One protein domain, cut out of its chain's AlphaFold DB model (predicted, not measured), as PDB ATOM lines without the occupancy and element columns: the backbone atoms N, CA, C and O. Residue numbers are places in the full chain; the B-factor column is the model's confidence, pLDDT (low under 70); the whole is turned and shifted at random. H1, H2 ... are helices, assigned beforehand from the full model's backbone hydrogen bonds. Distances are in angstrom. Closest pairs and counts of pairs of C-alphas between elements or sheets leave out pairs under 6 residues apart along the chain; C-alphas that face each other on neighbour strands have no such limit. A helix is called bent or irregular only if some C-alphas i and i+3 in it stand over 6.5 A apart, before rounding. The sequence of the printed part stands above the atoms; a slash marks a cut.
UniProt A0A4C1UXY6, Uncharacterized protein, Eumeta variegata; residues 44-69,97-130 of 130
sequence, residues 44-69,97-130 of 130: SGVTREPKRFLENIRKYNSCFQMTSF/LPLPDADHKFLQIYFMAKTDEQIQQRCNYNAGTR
ATOM      1  N   SER A  44     180.346 130.421 213.177       91.50
ATOM      2  CA  SER A  44     179.862 130.931 214.468       91.50
ATOM      3  C   SER A  44     179.186 129.858 215.327       91.50
ATOM      4  O   SER A  44     179.231 129.934 216.551       91.50
ATOM      5  N   GLY A  45     178.518 128.881 214.703       87.31
ATOM      6  CA  GLY A  45     177.746 127.853 215.406       87.31
ATOM      7  C   GLY A  45     176.591 128.394 216.264       87.31
ATOM      8  O   GLY A  45     176.076 127.665 217.111       87.31
ATOM      9  N   VAL A  46     176.179 129.655 216.088       88.94
ATOM     10  CA  VAL A  46     175.178 130.295 216.959       88.94
ATOM     11  C   VAL A  46     173.757 129.935 216.525       88.94
ATOM     12  O   VAL A  46     172.960 129.444 217.327       88.94
ATOM     13  N   THR A  47     173.441 130.139 215.246       90.75
ATOM     14  CA  THR A  47     172.111 129.876 214.683       90.75
ATOM     15  C   THR A  47     172.005 128.453 214.119       90.75
ATOM     16  O   THR A  47     172.989 127.715 214.023       90.75
ATOM     17  N   ARG A  48     170.782 128.031 213.766       93.12
ATOM     18  CA  ARG A  48     170.494 126.665 213.293       93.12
ATOM     19  C   ARG A  48     171.346 126.261 212.084       93.12
ATOM     20  O   ARG A  48     171.789 125.120 212.010       93.12
ATOM     21  N   GLU A  49     171.558 127.173 211.141       90.88
ATOM     22  CA  GLU A  49     172.273 126.882 209.893       90.88
ATOM     23  C   GLU A  49     173.787 126.689 210.090       90.88
ATOM     24  O   GLU A  49     174.269 125.618 209.727       90.88
ATOM     25  N   PRO A  50     174.533 127.608 210.739       94.00
ATOM     26  CA  PRO A  50     175.912 127.384 211.172       94.00
ATOM     27  C   PRO A  50     176.104 126.096 211.978       94.00
ATOM     28  O   PRO A  50     177.052 125.359 211.723       94.00
ATOM     29  N   LYS A  51     175.194 125.764 212.909       94.56
ATOM     30  CA  LYS A  51     175.264 124.492 213.657       94.56
ATOM     31  C   LYS A  51     175.182 123.289 212.726       94.56
ATOM     32  O   LYS A  51     176.072 122.442 212.734       94.56
ATOM     33  N   ARG A  52     174.166 123.258 211.859       93.75
ATOM     34  CA  ARG A  52     173.994 122.193 210.862       93.75
ATOM     35  C   ARG A  52     175.189 122.103 209.910       93.75
ATOM     36  O   ARG A  52     175.573 120.995 209.527       93.75
ATOM     37  N   PHE A  53     175.766 123.244 209.526       91.81
ATOM     38  CA  PHE A  53     176.972 123.309 208.708       91.81
ATOM     39  C   PHE A  53     178.154 122.653 209.418       91.81
ATOM     40  O   PHE A  53     178.750 121.742 208.852       91.81
ATOM     41  N   LEU A  54     178.450 123.049 210.658       92.88
ATOM     42  CA  LEU A  54     179.554 122.495 211.443       92.88
ATOM     43  C   LEU A  54     179.380 120.990 211.697       92.88
ATOM     44  O   LEU A  54     180.320 120.225 211.491       92.88
ATOM     45  N   GLU A  55     178.170 120.544 212.044       93.88
ATOM     46  CA  GLU A  55     177.838 119.122 212.226       93.88
ATOM     47  C   GLU A  55     178.079 118.286 210.958       93.88
ATOM     48  O   GLU A  55     178.422 117.107 211.038       93.88
ATOM     49  N   ASN A  56     177.923 118.887 209.774       90.19
ATOM     50  CA  ASN A  56     178.061 118.207 208.486       90.19
ATOM     51  C   ASN A  56     179.254 118.713 207.657       90.19
ATOM     52  O   ASN A  56     179.332 118.410 206.465       90.19
ATOM     53  N   ILE A  57     180.208 119.440 208.254       90.12
ATOM     54  CA  ILE A  57     181.271 120.155 207.523       90.12
ATOM     55  C   ILE A  57     182.098 119.223 206.635       90.12
ATOM     56  O   ILE A  57     182.466 119.574 205.517       90.12
ATOM     57  N   ARG A  58     182.317 117.981 207.085       86.56
ATOM     58  CA  ARG A  58     183.021 116.950 206.311       86.56
ATOM     59  C   ARG A  58     182.266 116.569 205.039       86.56
ATOM     60  O   ARG A  58     182.896 116.433 203.995       86.56
ATOM     61  N   LYS A  59     180.934 116.461 205.091       84.38
ATOM     62  CA  LYS A  59     180.099 116.188 203.909       84.38
ATOM     63  C   LYS A  59     180.127 117.366 202.940       84.38
ATOM     64  O   LYS A  59     180.335 117.151 201.752       84.38
ATOM     65  N   TYR A  60     180.000 118.594 203.451       85.88
ATOM     66  CA  TYR A  60     180.118 119.801 202.628       85.88
ATOM     67  C   TYR A  60     181.470 119.845 201.910       85.88
ATOM     68  O   TYR A  60     181.494 119.857 200.684       85.88
ATOM     69  N   ASN A  61     182.585 119.760 202.641       84.50
ATOM     70  CA  ASN A  61     183.928 119.796 202.051       84.50
ATOM     71  C   ASN A  61     184.146 118.679 201.025       84.50
ATOM     72  O   ASN A  61     184.758 118.907 199.984       84.50
ATOM     73  N   SER A  62     183.594 117.494 201.275       80.44
ATOM     74  CA  SER A  62     183.705 116.367 200.348       80.44
ATOM     75  C   SER A  62     182.921 116.604 199.062       80.44
ATOM     76  O   SER A  62     183.425 116.314 197.981       80.44
ATOM     77  N   CYS A  63     181.735 117.218 199.126       80.69
ATOM     78  CA  CYS A  63     180.982 117.627 197.935       80.69
ATOM     79  C   CYS A  63     181.730 118.624 197.040       80.69
ATOM     80  O   CYS A  63     181.431 118.700 195.849       80.69
ATOM     81  N   PHE A  64     182.697 119.365 197.577       78.50
ATOM     82  CA  PHE A  64     183.546 120.283 196.815       78.50
ATOM     83  C   PHE A  64     184.970 119.746 196.600       78.50
ATOM     84  O   PHE A  64     185.849 120.500 196.184       78.50
ATOM     85  N   GLN A  65     185.224 118.454 196.852       75.44
ATOM     86  CA  GLN A  65     186.552 117.884 196.648       75.44
ATOM     87  C   GLN A  65     186.908 117.835 195.154       75.44
ATOM     88  O   GLN A  65     186.212 117.230 194.338       75.44
ATOM     89  N   MET A  66     188.023 118.471 194.796       71.25
ATOM     90  CA  MET A  66     188.545 118.468 193.422       71.25
ATOM     91  C   MET A  66     189.553 117.344 193.179       71.25
ATOM     92  O   MET A  66     189.849 117.008 192.035       71.25
ATOM     93  N   THR A  67     190.086 116.763 194.252       71.44
ATOM     94  CA  THR A  67     191.076 115.687 194.208       71.44
ATOM     95  C   THR A  67     190.627 114.551 195.111       71.44
ATOM     96  O   THR A  67     189.933 114.770 196.101       71.44
ATOM     97  N   SER A  68     191.006 113.330 194.751       74.56
ATOM     98  CA  SER A  68     190.831 112.140 195.578       74.56
ATOM     99  C   SER A  68     192.180 111.464 195.778       74.56
ATOM    100  O   SER A  68     193.125 111.680 195.012       74.56
ATOM    101  N   PHE A  69     192.278 110.661 196.831       77.94
ATOM    102  CA  PHE A  69     193.491 109.924 197.142       77.94
ATOM    103  C   PHE A  69     193.335 108.473 196.688       77.94
ATOM    104  O   PHE A  69     192.438 107.767 197.144       77.94
ATOM    105  N   LEU A  97     187.569 115.574 180.211       87.31
ATOM    106  CA  LEU A  97     186.423 114.848 179.680       87.31
ATOM    107  C   LEU A  97     186.338 113.455 180.315       87.31
ATOM    108  O   LEU A  97     187.386 112.825 180.525       87.31
ATOM    109  N   PRO A  98     185.128 112.951 180.604       84.94
ATOM    110  CA  PRO A  98     184.957 111.555 180.968       84.94
ATOM    111  C   PRO A  98     185.419 110.640 179.827       84.94
ATOM    112  O   PRO A  98     185.474 111.034 178.660       84.94
ATOM    113  N   LEU A  99     185.774 109.405 180.181       87.06
ATOM    114  CA  LEU A  99     185.969 108.353 179.186       87.06
ATOM    115  C   LEU A  99     184.625 108.031 178.504       87.06
ATOM    116  O   LEU A  99     183.578 108.301 179.098       87.06
ATOM    117  N   PRO A 100     184.639 107.434 177.299       87.75
ATOM    118  CA  PRO A 100     183.423 106.900 176.691       87.75
ATOM    119  C   PRO A 100     182.664 106.016 177.690       87.75
ATOM    120  O   PRO A 100     183.283 105.218 178.397       87.75
ATOM    121  N   ASP A 101     181.349 106.218 177.782       86.69
ATOM    122  CA  ASP A 101     180.427 105.491 178.670       86.69
ATOM    123  C   ASP A 101     180.691 105.627 180.184       86.69
ATOM    124  O   ASP A 101     180.123 104.891 180.992       86.69
ATOM    125  N   ALA A 102     181.527 106.584 180.601       85.62
ATOM    126  CA  ALA A 102     181.766 106.886 182.007       85.62
ATOM    127  C   ALA A 102     181.059 108.175 182.451       85.62
ATOM    128  O   ALA A 102     181.063 109.189 181.758       85.62
ATOM    129  N   ASP A 103     180.541 108.167 183.676       85.06
ATOM    130  CA  ASP A 103     180.062 109.379 184.341       85.06
ATOM    131  C   ASP A 103     181.187 110.395 184.571       85.06
ATOM    132  O   ASP A 103     182.316 110.026 184.917       85.06
ATOM    133  N   HIS A 104     180.853 111.689 184.527       85.25
ATOM    134  CA  HIS A 104     181.763 112.744 184.964       85.25
ATOM    135  C   HIS A 104     181.941 112.745 186.496       85.25
ATOM    136  O   HIS A 104     180.972 112.676 187.261       85.25
ATOM    137  N   LYS A 105     183.190 112.844 186.968       81.31
ATOM    138  CA  LYS A 105     183.550 112.774 188.401       81.31
ATOM    139  C   LYS A 105     184.476 113.913 188.816       81.31
ATOM    140  O   LYS A 105     185.228 114.441 187.999       81.31
ATOM    141  N   PHE A 106     184.459 114.254 190.106       79.69
ATOM    142  CA  PHE A 106     185.333 115.274 190.704       79.69
ATOM    143  C   PHE A 106     185.300 116.592 189.910       79.69
ATOM    144  O   PHE A 106     184.230 117.166 189.716       79.69
ATOM    145  N   LEU A 107     186.450 117.047 189.402       82.44
ATOM    146  CA  LEU A 107     186.581 118.259 188.596       82.44
ATOM    147  C   LEU A 107     185.662 118.272 187.360       82.44
ATOM    148  O   LEU A 107     185.133 119.322 187.013       82.44
ATOM    149  N   GLN A 108     185.412 117.119 186.731       85.94
ATOM    150  CA  GLN A 108     184.595 117.029 185.513       85.94
ATOM    151  C   GLN A 108     183.132 117.440 185.763       85.94
ATOM    152  O   GLN A 108     182.475 117.945 184.857       85.94
ATOM    153  N   ILE A 109     182.632 117.292 187.000       86.31
ATOM    154  CA  ILE A 109     181.257 117.666 187.383       86.31
ATOM    155  C   ILE A 109     181.011 119.165 187.171       86.31
ATOM    156  O   ILE A 109     179.903 119.558 186.822       86.31
ATOM    157  N   TYR A 110     182.039 119.999 187.348       83.69
ATOM    158  CA  TYR A 110     181.925 121.449 187.182       83.69
ATOM    159  C   TYR A 110     181.777 121.882 185.721       83.69
ATOM    160  O   TYR A 110     181.252 122.961 185.468       83.69
ATOM    161  N   PHE A 111     182.243 121.060 184.778       83.88
ATOM    162  CA  PHE A 111     182.261 121.397 183.353       83.88
ATOM    163  C   PHE A 111     181.182 120.671 182.550       83.88
ATOM    164  O   PHE A 111     180.699 121.214 181.564       83.88
ATOM    165  N   MET A 112     180.831 119.445 182.950       83.56
ATOM    166  CA  MET A 112     180.014 118.542 182.132       83.56
ATOM    167  C   MET A 112     178.577 118.395 182.639       83.56
ATOM    168  O   MET A 112     177.682 118.123 181.844       83.56
ATOM    169  N   ALA A 113     178.343 118.554 183.944       78.06
ATOM    170  CA  ALA A 113     177.034 118.281 184.524       78.06
ATOM    171  C   ALA A 113     176.113 119.500 184.453       78.06
ATOM    172  O   ALA A 113     176.530 120.623 184.766       78.06
ATOM    173  N   LYS A 114     174.827 119.260 184.175       81.69
ATOM    174  CA  LYS A 114     173.779 120.264 184.389       81.69
ATOM    175  C   LYS A 114     173.736 120.648 185.865       81.69
ATOM    176  O   LYS A 114     173.888 119.788 186.732       81.69
ATOM    177  N   THR A 115     173.502 121.927 186.153       78.38
ATOM    178  CA  THR A 115     173.516 122.490 187.514       78.38
ATOM    179  C   THR A 115     172.703 121.657 188.509       78.38
ATOM    180  O   THR A 115     173.184 121.373 189.605       78.38
ATOM    181  N   ASP A 116     171.525 121.191 188.096       81.06
ATOM    182  CA  ASP A 116     170.593 120.458 188.959       81.06
ATOM    183  C   ASP A 116     171.062 119.026 189.283       81.06
ATOM    184  O   ASP A 116     170.703 118.460 190.314       81.06
ATOM    185  N   GLU A 117     171.922 118.446 188.444       83.75
ATOM    186  CA  GLU A 117     172.439 117.079 188.590       83.75
ATOM    187  C   GLU A 117     173.770 117.047 189.367       83.75
ATOM    188  O   GLU A 117     174.124 116.026 189.964       83.75
ATOM    189  N   GLN A 118     174.490 118.178 189.441       84.50
ATOM    190  CA  GLN A 118     175.806 118.275 190.089       84.50
ATOM    191  C   GLN A 118     175.795 117.789 191.538       84.50
ATOM    192  O   GLN A 118     176.722 117.100 191.969       84.50
ATOM    193  N   ILE A 119     174.764 118.162 192.300       81.50
ATOM    194  CA  ILE A 119     174.651 117.824 193.723       81.50
ATOM    195  C   ILE A 119     174.476 116.317 193.885       81.50
ATOM    196  O   ILE A 119     175.218 115.695 194.647       81.50
ATOM    197  N   GLN A 120     173.541 115.725 193.141       83.12
ATOM    198  CA  GLN A 120     173.287 114.290 193.204       83.12
ATOM    199  C   GLN A 120     174.532 113.500 192.798       83.12
ATOM    200  O   GLN A 120     174.922 112.557 193.487       83.12
ATOM    201  N   GLN A 121     175.216 113.937 191.739       84.75
ATOM    202  CA  GLN A 121     176.449 113.312 191.277       84.75
ATOM    203  C   GLN A 121     177.540 113.329 192.354       84.75
ATOM    204  O   GLN A 121     178.158 112.304 192.635       84.75
ATOM    205  N   ARG A 122     177.758 114.480 193.005       83.88
ATOM    206  CA  ARG A 122     178.727 114.613 194.107       83.88
ATOM    207  C   ARG A 122     178.369 113.688 195.268       83.88
ATOM    208  O   ARG A 122     179.245 113.005 195.791       83.88
ATOM    209  N   CYS A 123     177.093 113.620 195.641       80.06
ATOM    210  CA  CYS A 123     176.623 112.735 196.706       80.06
ATOM    211  C   CYS A 123     176.874 111.253 196.383       80.06
ATOM    212  O   CYS A 123     177.336 110.522 197.259       80.06
ATOM    213  N   ASN A 124     176.652 110.826 195.136       82.00
ATOM    214  CA  ASN A 124     176.882 109.442 194.706       82.00
ATOM    215  C   ASN A 124     178.358 109.027 194.848       82.00
ATOM    216  O   ASN A 124     178.649 107.908 195.269       82.00
ATOM    217  N   TYR A 125     179.297 109.930 194.548       76.12
ATOM    218  CA  TYR A 125     180.737 109.643 194.620       76.12
ATOM    219  C   TYR A 125     181.351 109.816 196.018       76.12
ATOM    220  O   TYR A 125     182.436 109.296 196.279       76.12
ATOM    221  N   ASN A 126     180.652 110.485 196.938       71.75
ATOM    222  CA  ASN A 126     181.167 110.841 198.264       71.75
ATOM    223  C   ASN A 126     180.565 110.021 199.415       71.75
ATOM    224  O   ASN A 126     180.640 110.432 200.573       71.75
ATOM    225  N   ALA A 127     180.003 108.842 199.134       59.31
ATOM    226  CA  ALA A 127     179.321 108.002 200.126       59.31
ATOM    227  C   ALA A 127     180.167 107.634 201.374       59.31
ATOM    228  O   ALA A 127     179.617 107.229 202.398       59.31
ATOM    229  N   GLY A 128     181.497 107.786 201.315       54.66
ATOM    230  CA  GLY A 128     182.429 107.454 202.397       54.66
ATOM    231  C   GLY A 128     182.573 108.496 203.513       54.66
ATOM    232  O   GLY A 128     183.211 108.203 204.524       54.66
ATOM    233  N   THR A 129     182.008 109.698 203.384       51.72
ATOM    234  CA  THR A 129     182.165 110.745 204.409       51.72
ATOM    235  C   THR A 129     181.073 110.662 205.468       51.72
ATOM    236  O   THR A 129     180.112 111.434 205.457       51.72
ATOM    237  N   ARG A 130     181.220 109.687 206.372       42.59
ATOM    238  CA  ARG A 130     180.554 109.679 207.684       42.59
ATOM    239  C   ARG A 130     181.224 110.662 208.637       42.59
ATOM    240  O   ARG A 130     182.466 110.624 208.775       42.59
TER     241      ARG A 130
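Overview. This is residues 44 to 69 and 97 to 130 of the 130 residues of an uncharacterized protein of Eumeta variegata (UniProt A0A4C1UXY6). A helical hairpin of H3 and H4 lies at one part of a long, loose model, and two short helices set at a corner, H2 and then H1, make an arm leading away from it, with residues 46 to 52 sticking out at the far end. Residues 97 to 105 make a loop at the other end of the long axis, and the tail, residues 126 to 130, folds back toward H2. The printed part has 60 residues with four named helices, H1, H2, H3 and H4 in that order, no named strand, and a cut between H2 and H3; the class is all helix. The whole is loose, with a radius of gyration of the C-alphas of 13.7 A, and elongated, spanning 47 by 25 by 15 A.

Along the chain. The printed part begins at Ser 44, and H1 takes residues 48 to 55, starting at C-alpha 48 at (170.494, 126.665, 213.293) and measuring 10.6 A from first to last C-alpha. H2 is residues 57 to 63, 9.9 A long. After the cut, H3 is residues 106 to 112, 10.6 A long, from C-alpha 106 at (185.333, 115.274, 190.704). H4, the longest helix, is residues 115 to 125, 16.4 A long, and ends at C-alpha 125 at (180.737, 109.643, 194.620). H4 is irregular, but only just: C-alphas 116 and 119 are 6.8 A apart, and its line is a rough one.

Arrangement. H1 and H2 are close but not clearly touching, their closest C-alphas being those of Phe 53 and Tyr 60, 7.7 A apart. Their lines are about perpendicular, at 78 degrees. H2 and H4 only just touch, with 3 pairs of C-alphas within 8 A, the closest being Cys 63 and Arg 122 at 5.4 A. Their lines are only just about perpendicular, at 70.4 degrees. H3 and H4 touch and form a helical hairpin, opposite ways at a shallow tilt of 24 degrees; their closest C-alphas, Ile 109 and Gln 118, are 6.1 A apart. H1 is apart from H3 and from H4, and H2 is apart from H3. In H1 and H2 every O i to N i+4 pair is within hydrogen-bond range. In H4 5 of 7 are, and in H3 1 of 3, beside 3 of 4 O i to N i+3 pairs.

Size, cuts and confidence. The two C-alphas farthest apart, those of Val 46 and Pro 100, are 47.3 A apart. Residues 70 to 96 are not printed, and C-alphas 69 and 97 stand 19.5 A apart across this cut, which falls in the link from H2 to H3. The links from H1 to H2 and from H3 to H4 are tight. Residues 46 to 52, of which 48 to 52 belong to H1, stand free. The mean pLDDT of the printed part is 82.2, and residues 127 to 130 are under 70; Arg 130 is the chain's last residue.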